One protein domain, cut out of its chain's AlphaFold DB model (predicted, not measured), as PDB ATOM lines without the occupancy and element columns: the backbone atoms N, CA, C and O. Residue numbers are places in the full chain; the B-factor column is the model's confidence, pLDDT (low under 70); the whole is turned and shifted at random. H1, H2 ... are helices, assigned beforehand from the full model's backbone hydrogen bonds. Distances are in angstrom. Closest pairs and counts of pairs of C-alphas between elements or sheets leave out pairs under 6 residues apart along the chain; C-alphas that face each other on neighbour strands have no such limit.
ATOM      1  N   ALA A 136     109.313 216.813 122.427       67.75
ATOM      2  CA  ALA A 136     110.169 216.645 121.266       67.75
ATOM      3  C   ALA A 136     110.631 215.204 121.038       67.75
ATOM      4  O   ALA A 136     110.729 214.735 119.902       67.75
ATOM      5  N   LYS A 137     110.984 214.531 122.135       77.00
ATOM      6  CA  LYS A 137     111.523 213.179 122.116       77.00
ATOM      7  C   LYS A 137     110.379 212.210 122.374       77.00
ATOM      8  O   LYS A 137     109.599 212.391 123.311       77.00
ATOM      9  N   VAL A 138     110.316 211.147 121.578       76.06
ATOM     10  CA  VAL A 138     109.319 210.075 121.734       76.06
ATOM     11  C   VAL A 138     109.324 209.533 123.172       76.06
ATOM     12  O   VAL A 138     108.268 209.306 123.752       76.06
ATOM     13  N   GLU A 139     110.503 209.445 123.790       79.00
ATOM     14  CA  GLU A 139     110.686 209.053 125.192       79.00
ATOM     15  C   GLU A 139     110.003 210.015 126.178       79.00
ATOM     16  O   GLU A 139     109.242 209.577 127.038       79.00
ATOM     17  N   THR A 140     110.201 211.331 126.026       75.88
ATOM     18  CA  THR A 140     109.569 212.349 126.892       75.88
ATOM     19  C   THR A 140     108.051 212.382 126.740       75.88
ATOM     20  O   THR A 140     107.331 212.598 127.719       75.88
ATOM     21  N   PHE A 141     107.549 212.115 125.532       80.19
ATOM     22  CA  PHE A 141     106.117 212.025 125.274       80.19
ATOM     23  C   PHE A 141     105.495 210.830 126.003       80.19
ATOM     24  O   PHE A 141     104.559 211.006 126.785       80.19
ATOM     25  N   TRP A 142     106.045 209.626 125.817       83.12
ATOM     26  CA  TRP A 142     105.526 208.426 126.476       83.12
ATOM     27  C   TRP A 142     105.682 208.469 127.991       83.12
ATOM     28  O   TRP A 142     104.776 208.026 128.700       83.12
ATOM     29  N   LEU A 143     106.773 209.047 128.499       83.75
ATOM     30  CA  LEU A 143     106.934 209.283 129.930       83.75
ATOM     31  C   LEU A 143     105.810 210.181 130.464       83.75
ATOM     32  O   LEU A 143     105.156 209.819 131.440       83.75
ATOM     33  N   SER A 144     105.521 211.297 129.788       80.81
ATOM     34  CA  SER A 144     104.450 212.225 130.182       80.81
ATOM     35  C   SER A 144     103.074 211.552 130.186       80.81
ATOM     36  O   SER A 144     102.320 211.694 131.151       80.81
ATOM     37  N   VAL A 145     102.760 210.762 129.152       86.06
ATOM     38  CA  VAL A 145     101.514 209.977 129.074       86.06
ATOM     39  C   VAL A 145     101.431 208.956 130.212       86.06
ATOM     40  O   VAL A 145     100.378 208.805 130.829       86.06
ATOM     41  N   SER A 146     102.542 208.290 130.529       85.94
ATOM     42  CA  SER A 146     102.607 207.281 131.593       85.94
ATOM     43  C   SER A 146     102.393 207.901 132.973       85.94
ATOM     44  O   SER A 146     101.582 207.401 133.752       85.94
ATOM     45  N   VAL A 147     103.062 209.020 133.267       85.19
ATOM     46  CA  VAL A 147     102.882 209.751 134.532       85.19
ATOM     47  C   VAL A 147     101.450 210.270 134.657       85.19
ATOM     48  O   VAL A 147     100.847 210.135 135.722       85.19
ATOM     49  N   LEU A 148     100.870 210.798 133.575       87.00
ATOM     50  CA  LEU A 148      99.481 211.254 133.570       87.00
ATOM     51  C   LEU A 148      98.502 210.100 133.835       87.00
ATOM     52  O   LEU A 148      97.589 210.247 134.645       87.00
ATOM     53  N   ALA A 149      98.708 208.940 133.207       89.69
ATOM     54  CA  ALA A 149      97.890 207.752 133.444       89.69
ATOM     55  C   ALA A 149      97.988 207.266 134.900       89.69
ATOM     56  O   ALA A 149      96.967 206.926 135.501       89.69
ATOM     57  N   ILE A 150      99.190 207.287 135.492       89.19
ATOM     58  CA  ILE A 150      99.394 206.973 136.913       89.19
ATOM     59  C   ILE A 150      98.639 207.972 137.793       89.19
ATOM     60  O   ILE A 150      97.928 207.550 138.702       89.19
ATOM     61  N   LEU A 151      98.749 209.274 137.521       88.00
ATOM     62  CA  LEU A 151      98.081 210.318 138.301       88.00
ATOM     63  C   LEU A 151      96.553 210.161 138.265       88.00
ATOM     64  O   LEU A 151      95.920 210.138 139.320       88.00
ATOM     65  N   ILE A 152      95.979 209.959 137.075       88.62
ATOM     66  CA  ILE A 152      94.541 209.703 136.901       88.62
ATOM     67  C   ILE A 152      94.129 208.411 137.618       88.62
ATOM     68  O   ILE A 152      93.092 208.372 138.281       88.62
ATOM     69  N   GLY A 153      94.938 207.353 137.527       87.69
ATOM     70  CA  GLY A 153      94.690 206.093 138.225       87.69
ATOM     71  C   GLY A 153      94.694 206.258 139.747       87.69
ATOM     72  O   GLY A 153      93.790 205.770 140.427       87.69
ATOM     73  N   VAL A 154      95.669 206.992 140.288       86.12
ATOM     74  CA  VAL A 154      95.750 207.317 141.719       86.12
ATOM     75  C   VAL A 154      94.530 208.123 142.152       86.12
ATOM     76  O   VAL A 154      93.908 207.773 143.155       86.12
ATOM     77  N   GLU A 155      94.145 209.149 141.398       86.31
ATOM     78  CA  GLU A 155      92.963 209.962 141.690       86.31
ATOM     79  C   GLU A 155      91.678 209.121 141.674       86.31
ATOM     80  O   GLU A 155      90.890 209.176 142.622       86.31
ATOM     81  N   ALA A 156      91.503 208.258 140.670       84.81
ATOM     82  CA  ALA A 156      90.368 207.342 140.585       84.81
ATOM     83  C   ALA A 156      90.300 206.391 141.792       84.81
ATOM     84  O   ALA A 156      89.214 206.106 142.295       84.81
ATOM     85  N   VAL A 157      91.443 205.925 142.305       85.25
ATOM     86  CA  VAL A 157      91.493 205.100 143.522       85.25
ATOM     87  C   VAL A 157      91.159 205.927 144.770       85.25
ATOM     88  O   VAL A 157      90.426 205.431 145.634       85.25
ATOM     89  N   GLN A 158      91.646 207.171 144.862       85.75
ATOM     90  CA  GLN A 158      91.378 208.076 145.991       85.75
ATOM     91  C   GLN A 158      89.898 208.454 146.116       85.75
ATOM     92  O   GLN A 158      89.425 208.668 147.234       85.75
ATOM     93  N   GLN A 159      89.140 208.468 145.012       79.62
ATOM     94  CA  GLN A 159      87.687 208.698 145.048       79.62
ATOM     95  C   GLN A 159      86.941 207.672 145.917       79.62
ATOM     96  O   GLN A 159      85.914 207.998 146.509       79.62
ATOM     97  N   TYR A 160      87.472 206.452 146.056       79.69
ATOM     98  CA  TYR A 160      86.893 205.387 146.887       79.69
ATOM     99  C   TYR A 160      87.467 205.342 148.315       79.69
ATOM    100  O   TYR A 160      87.305 204.342 149.025       79.69
ATOM    101  N   GLY A 161      88.177 206.389 148.738       83.25
ATOM    102  CA  GLY A 161      88.742 206.527 150.076       83.25
ATOM    103  C   GLY A 161      90.273 206.584 150.101       83.25
ATOM    104  O   GLY A 161      90.941 206.370 149.089       83.25
ATOM    105  N   PRO A 162      90.855 206.871 151.277       83.69
ATOM    106  CA  PRO A 162      92.286 207.105 151.410       83.69
ATOM    107  C   PRO A 162      93.105 205.864 151.025       83.69
ATOM    108  O   PRO A 162      92.784 204.735 151.398       83.69
ATOM    109  N   ILE A 163      94.208 206.087 150.306       81.88
ATOM    110  CA  ILE A 163      95.119 205.017 149.869       81.88
ATOM    111  C   ILE A 163      95.976 204.510 151.038       81.88
ATOM    112  O   ILE A 163      96.279 203.318 151.112       81.88
ATOM    113  N   ALA A 164      96.333 205.379 151.989       81.88
ATOM    114  CA  ALA A 164      97.249 205.034 153.079       81.88
ATOM    115  C   ALA A 164      96.786 203.823 153.926       81.88
ATOM    116  O   ALA A 164      97.584 202.898 154.096       81.88
ATOM    117  N   PRO A 165      95.515 203.719 154.367       83.25
ATOM    118  CA  PRO A 165      95.037 202.530 155.079       83.25
ATOM    119  C   PRO A 165      95.041 201.256 154.226       83.25
ATOM    120  O   PRO A 165      95.141 200.159 154.767       83.25
ATOM    121  N   ARG A 166      94.940 201.371 152.892       84.50
ATOM    122  CA  ARG A 166      95.009 200.220 151.976       84.50
ATOM    123  C   ARG A 166      96.435 199.688 151.873       84.50
ATOM    124  O   ARG A 166      96.635 198.481 151.933       84.50
ATOM    125  N   ILE A 167      97.419 200.585 151.798       85.00
ATOM    126  CA  ILE A 167      98.847 200.233 151.799       85.00
ATOM    127  C   ILE A 167      99.239 199.539 153.109       85.00
ATOM    128  O   ILE A 167     100.010 198.583 153.097       85.00
ATOM    129  N   GLN A 168      98.687 199.981 154.241       88.12
ATOM    130  CA  GLN A 168      98.995 199.415 155.560       88.12
ATOM    131  C   GLN A 168      98.546 197.956 155.742       88.12
ATOM    132  O   GLN A 168      99.034 197.301 156.658       88.12
ATOM    133  N   ARG A 169      97.669 197.428 154.875       89.12
ATOM    134  CA  ARG A 169      97.231 196.020 154.915       89.12
ATOM    135  C   ARG A 169      98.266 195.038 154.358       89.12
ATOM    136  O   ARG A 169      98.150 193.844 154.612       89.12
ATOM    137  N   TYR A 170      99.250 195.514 153.599       90.88
ATOM    138  CA  TYR A 170     100.294 194.663 153.031       90.88
ATOM    139  C   TYR A 170     101.375 194.314 154.065       90.88
ATOM    140  O   TYR A 170     101.653 195.114 154.969       90.88
ATOM    141  N   PRO A 171     102.036 193.148 153.929       93.75
ATOM    142  CA  PRO A 171     103.124 192.764 154.818       93.75
ATOM    143  C   PRO A 171     104.274 193.779 154.762       93.75
ATOM    144  O   PRO A 171     104.464 194.489 153.772       93.75
ATOM    145  N   VAL A 172     105.050 193.856 155.848       92.06
ATOM    146  CA  VAL A 172     106.117 194.857 156.045       92.06
ATOM    147  C   VAL A 172     107.071 194.910 154.848       92.06
ATOM    148  O   VAL A 172     107.298 195.994 154.319       92.06
ATOM    149  N   TRP A 173     107.553 193.760 154.371       94.44
ATOM    150  CA  TRP A 173     108.482 193.689 153.239       94.44
ATOM    151  C   TRP A 173     107.903 194.316 151.961       94.44
ATOM    152  O   TRP A 173     108.573 195.125 151.329       94.44
ATOM    153  N   ALA A 174     106.636 194.043 151.629       92.44
ATOM    154  CA  ALA A 174     105.990 194.571 150.428       92.44
ATOM    155  C   ALA A 174     105.843 196.100 150.484       92.44
ATOM    156  O   ALA A 174     106.048 196.785 149.482       92.44
ATOM    157  N   ARG A 175     105.546 196.649 151.670       90.69
ATOM    158  CA  ARG A 175     105.471 198.106 151.876       90.69
ATOM    159  C   ARG A 175     106.825 198.775 151.665       90.69
ATOM    160  O   ARG A 175     106.899 199.762 150.941       90.69
ATOM    161  N   TRP A 176     107.887 198.224 152.252       93.31
ATOM    162  CA  TRP A 176     109.236 198.763 152.083       93.31
ATOM    163  C   TRP A 176     109.720 198.655 150.639       93.31
ATOM    164  O   TRP A 176     110.237 199.639 150.119       93.31
ATOM    165  N   CYS A 177     109.478 197.533 149.955       93.25
ATOM    166  CA  CYS A 177     109.773 197.407 148.526       93.25
ATOM    167  C   CYS A 177     109.078 198.501 147.706       93.25
ATOM    168  O   CYS A 177     109.716 199.132 146.869       93.25
ATOM    169  N   MET A 178     107.798 198.773 147.975       89.25
ATOM    170  CA  MET A 178     107.055 199.831 147.289       89.25
ATOM    171  C   MET A 178     107.615 201.231 147.588       89.25
ATOM    172  O   MET A 178     107.734 202.042 146.672       89.25
ATOM    173  N   TYR A 179     107.990 201.527 148.838       90.19
ATOM    174  CA  TYR A 179     108.596 202.816 149.197       90.19
ATOM    175  C   TYR A 179     109.966 203.009 148.549       90.19
ATOM    176  O   TYR A 179     110.218 204.069 147.981       90.19
ATOM    177  N   TYR A 180     110.824 201.987 148.570       93.12
ATOM    178  CA  TYR A 180     112.118 202.043 147.892       93.12
ATOM    179  C   TYR A 180     111.960 202.176 146.380       93.12
ATOM    180  O   TYR A 180     112.642 202.999 145.784       93.12
ATOM    181  N   ALA A 181     111.023 201.448 145.765       91.31
ATOM    182  CA  ALA A 181     110.723 201.599 144.344       91.31
ATOM    183  C   ALA A 181     110.268 203.027 144.008       91.31
ATOM    184  O   ALA A 181     110.714 203.589 143.013       91.31
ATOM    185  N   PHE A 182     109.432 203.640 144.852       87.25
ATOM    186  CA  PHE A 182     108.980 205.016 144.654       87.25
ATOM    187  C   PHE A 182     110.113 206.038 144.817       87.25
ATOM    188  O   PHE A 182     110.249 206.936 143.991       87.25
ATOM    189  N   ILE A 183     110.965 205.880 145.835       89.31
ATOM    190  CA  ILE A 183     112.148 206.730 146.035       89.31
ATOM    191  C   ILE A 183     113.100 206.601 144.843       89.31
ATOM    192  O   ILE A 183     113.522 207.611 144.289       89.31
ATOM    193  N   LEU A 184     113.405 205.375 144.413       90.69
ATOM    194  CA  LEU A 184     114.261 205.130 143.254       90.69
ATOM    195  C   LEU A 184     113.651 205.702 141.974       90.69
ATOM    196  O   LEU A 184     114.379 206.279 141.177       90.69
ATOM    197  N   ALA A 185     112.332 205.607 141.795       85.81
ATOM    198  CA  ALA A 185     111.646 206.226 140.667       85.81
ATOM    199  C   ALA A 185     111.789 207.754 140.687       85.81
ATOM    200  O   ALA A 185     112.089 208.334 139.650       85.81
ATOM    201  N   ILE A 186     111.641 208.407 141.846       83.00
ATOM    202  CA  ILE A 186     111.873 209.857 141.979       83.00
ATOM    203  C   ILE A 186     113.328 210.209 141.667       83.00
ATOM    204  O   ILE A 186     113.574 211.190 140.978       83.00
ATOM    205  N   LEU A 187     114.289 209.420 142.152       85.56
ATOM    206  CA  LEU A 187     115.708 209.680 141.910       85.56
ATOM    207  C   LEU A 187     116.106 209.447 140.449       85.56
ATOM    208  O   LEU A 187     116.946 210.164 139.927       85.56
ATOM    209  N   TYR A 188     115.512 208.454 139.792       84.06
ATOM    210  CA  TYR A 188     115.824 208.112 138.408       84.06
ATOM    211  C   TYR A 188     115.112 209.023 137.399       84.06
ATOM    212  O   TYR A 188     115.676 209.358 136.363       84.06
ATOM    213  N   LEU A 189     113.868 209.420 137.693       79.06
ATOM    214  CA  LEU A 189     113.047 210.279 136.828       79.06
ATOM    215  C   LEU A 189     113.143 211.769 137.192       79.06
ATOM    216  O   LEU A 189     112.550 212.604 136.510       79.06
ATOM    217  N   GLY A 190     113.836 212.104 138.280       71.56
ATOM    218  CA  GLY A 190     114.019 213.471 138.745       71.56
ATOM    219  C   GLY A 190     114.881 214.281 137.784       71.56
ATOM    220  O   GLY A 190     115.950 213.846 137.365       71.56
ATOM    221  N   VAL A 191     114.420 215.486 137.455       70.31
ATOM    222  CA  VAL A 191     115.234 216.493 136.770       70.31
ATOM    223  C   VAL A 191     115.931 217.310 137.855       70.31
ATOM    224  O   VAL A 191     115.265 218.014 138.611       70.31
ATOM    225  N   PHE A 192     117.253 217.170 137.969       73.38
ATOM    226  CA  PHE A 192     118.070 217.826 139.003       73.38
ATOM    227  C   PHE A 192     118.710 219.136 138.537       73.38
ATOM    228  O   PHE A 192     119.611 219.648 139.196       73.38
ATOM    229  N   ASP A 193     118.262 219.674 137.406       71.81
ATOM    230  CA  ASP A 193     118.724 220.972 136.934       71.81
ATOM    231  C   ASP A 193     118.305 222.063 137.931       71.81
ATOM    232  O   ASP A 193     117.165 222.089 138.406       71.81
ATOM    233  N   GLU A 194     119.223 222.980 138.254       57.09
ATOM    234  CA  GLU A 194     118.946 224.120 139.128       57.09
ATOM    235  C   GLU A 194     118.021 225.121 138.424       57.09
ATOM    236  O   GLU A 194     118.444 226.135 137.870       57.09
ATOM    237  N   SER A 195     116.718 224.847 138.432       58.94
ATOM    238  CA  SER A 195     115.720 225.857 138.102       58.94
ATOM    239  C   SER A 195     115.458 226.703 139.353       58.94
ATOM    240  O   SER A 195     115.034 226.133 140.368       58.94
ATOM    241  N   PRO A 196     115.662 228.035 139.327       59.06
ATOM    242  CA  PRO A 196     115.292 228.883 140.452       59.06
ATOM    243  C   PRO A 196     113.817 228.659 140.773       59.06
ATOM    244  O   PRO A 196     112.983 228.572 139.866       59.06
ATOM    245  N   PHE A 197     113.509 228.519 142.064       59.41
ATOM    246  CA  PHE A 197     112.148 228.269 142.531       59.41
ATOM    247  C   PHE A 197     111.202 229.305 141.909       59.41
ATOM    248  O   PHE A 197     111.573 230.469 141.795       59.41
ATOM    249  N   VAL A 198     109.987 228.905 141.514       55.50
ATOM    250  CA  VAL A 198     109.043 229.752 140.746       55.50
ATOM    251  C   VAL A 198     108.830 231.142 141.378       55.50
ATOM    252  O   VAL A 198     108.593 232.109 140.663       55.50
ATOM    253  N   TYR A 199     108.997 231.260 142.701       52.91
ATOM    254  CA  TYR A 199     108.927 232.516 143.458       52.91
ATOM    255  C   TYR A 199     110.122 233.472 143.308       52.91
ATOM    256  O   TYR A 199     110.133 234.525 143.934       52.91
ATOM    257  N   PHE A 200     111.138 233.121 142.531       55.38
ATOM    258  CA  PHE A 200     112.298 233.973 142.258       55.38
ATOM    259  C   PHE A 200     112.498 234.212 140.757       55.38
ATOM    260  O   PHE A 200     113.528 234.738 140.355       55.38
ATOM    261  N   GLN A 201     111.525 233.826 139.921       57.25
ATOM    262  CA  GLN A 201     111.577 233.982 138.461       57.25
ATOM    263  C   GLN A 201     110.864 235.252 137.955       57.25
ATOM    264  O   GLN A 201     110.340 235.259 136.837       57.25
TER     265      GLN A 201
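This is residues 136 to 201 of the 202 residues of the protein "MBOAT family protein" of Candidatus Hydrogenedentes bacterium (UniProt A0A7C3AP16). What shape does the backbone make? Two long helices, H1 and H3, form the two arms of an open U: the chain turns at one end through the short helix H2, and H3 folds back roughly the way H1 came, with an empty gap between the arms. Beyond H3, residues 190 to 201 stick out as a tail without a named element. What is it made of, and how large is it? The printed part has 66 residues with three named helices in the order H1, H2, H3 and no named strand, and its class is all helix. It is only just loose, close to extended, with a radius of gyration of the C-alphas of 15.8 A and spans of 42 by 29 by 23 A.

Where is the longest helix? H1 is residues 138 to 158, from C-alpha 138 at (109.319, 210.075, 121.734) to C-alpha 158 at (91.378, 208.076, 145.991), 30.2 A from first to last C-alpha. Where are the other two? H2 is the four residues 164 to 167. H3 is residues 172 to 189, 25.6 A from first to last C-alpha, and it ends with C-alpha 189 at (113.047, 210.279, 136.828).

Does H1 touch another helix? H1 touches no helix: it is apart from H3 and apart from H2, with no C-alpha of the one within 8 A of the other in either pair. How near is H2 to H3? They are close but not clearly touching, with 1 pair of C-alphas within 8 A, those of Ile 167 and Arg 175, the closest, at 7.0 A. What do the backbone N and O atoms show? In H1 and H3 every O i to N i+4 pair is within hydrogen-bond range. H2 is too short for such a pair, and its 1 pair of O i and N i+3 is within range.

How far does it reach? The two C-alphas farthest apart are those of Pro 171 and Gln 201, at 45.1 A, while those of Ala 136 and Gln 201, the first and last printed, are 24.5 A apart. Is there a cut or a long link? The printed part has no cut, and the links H1 to H2 and H2 to H3 are both tight. Which stretches stand free? Among them are residues 144 to 153 of H1, residues 179 to 188 of H3, and residues 190 to 201, whose C-alphas lie 11 to 26 A from the mean of all C-alphas. Where is confidence low? The mean pLDDT of the printed part is 81.4, and residue 136 and residues 194 to 201 are under 70.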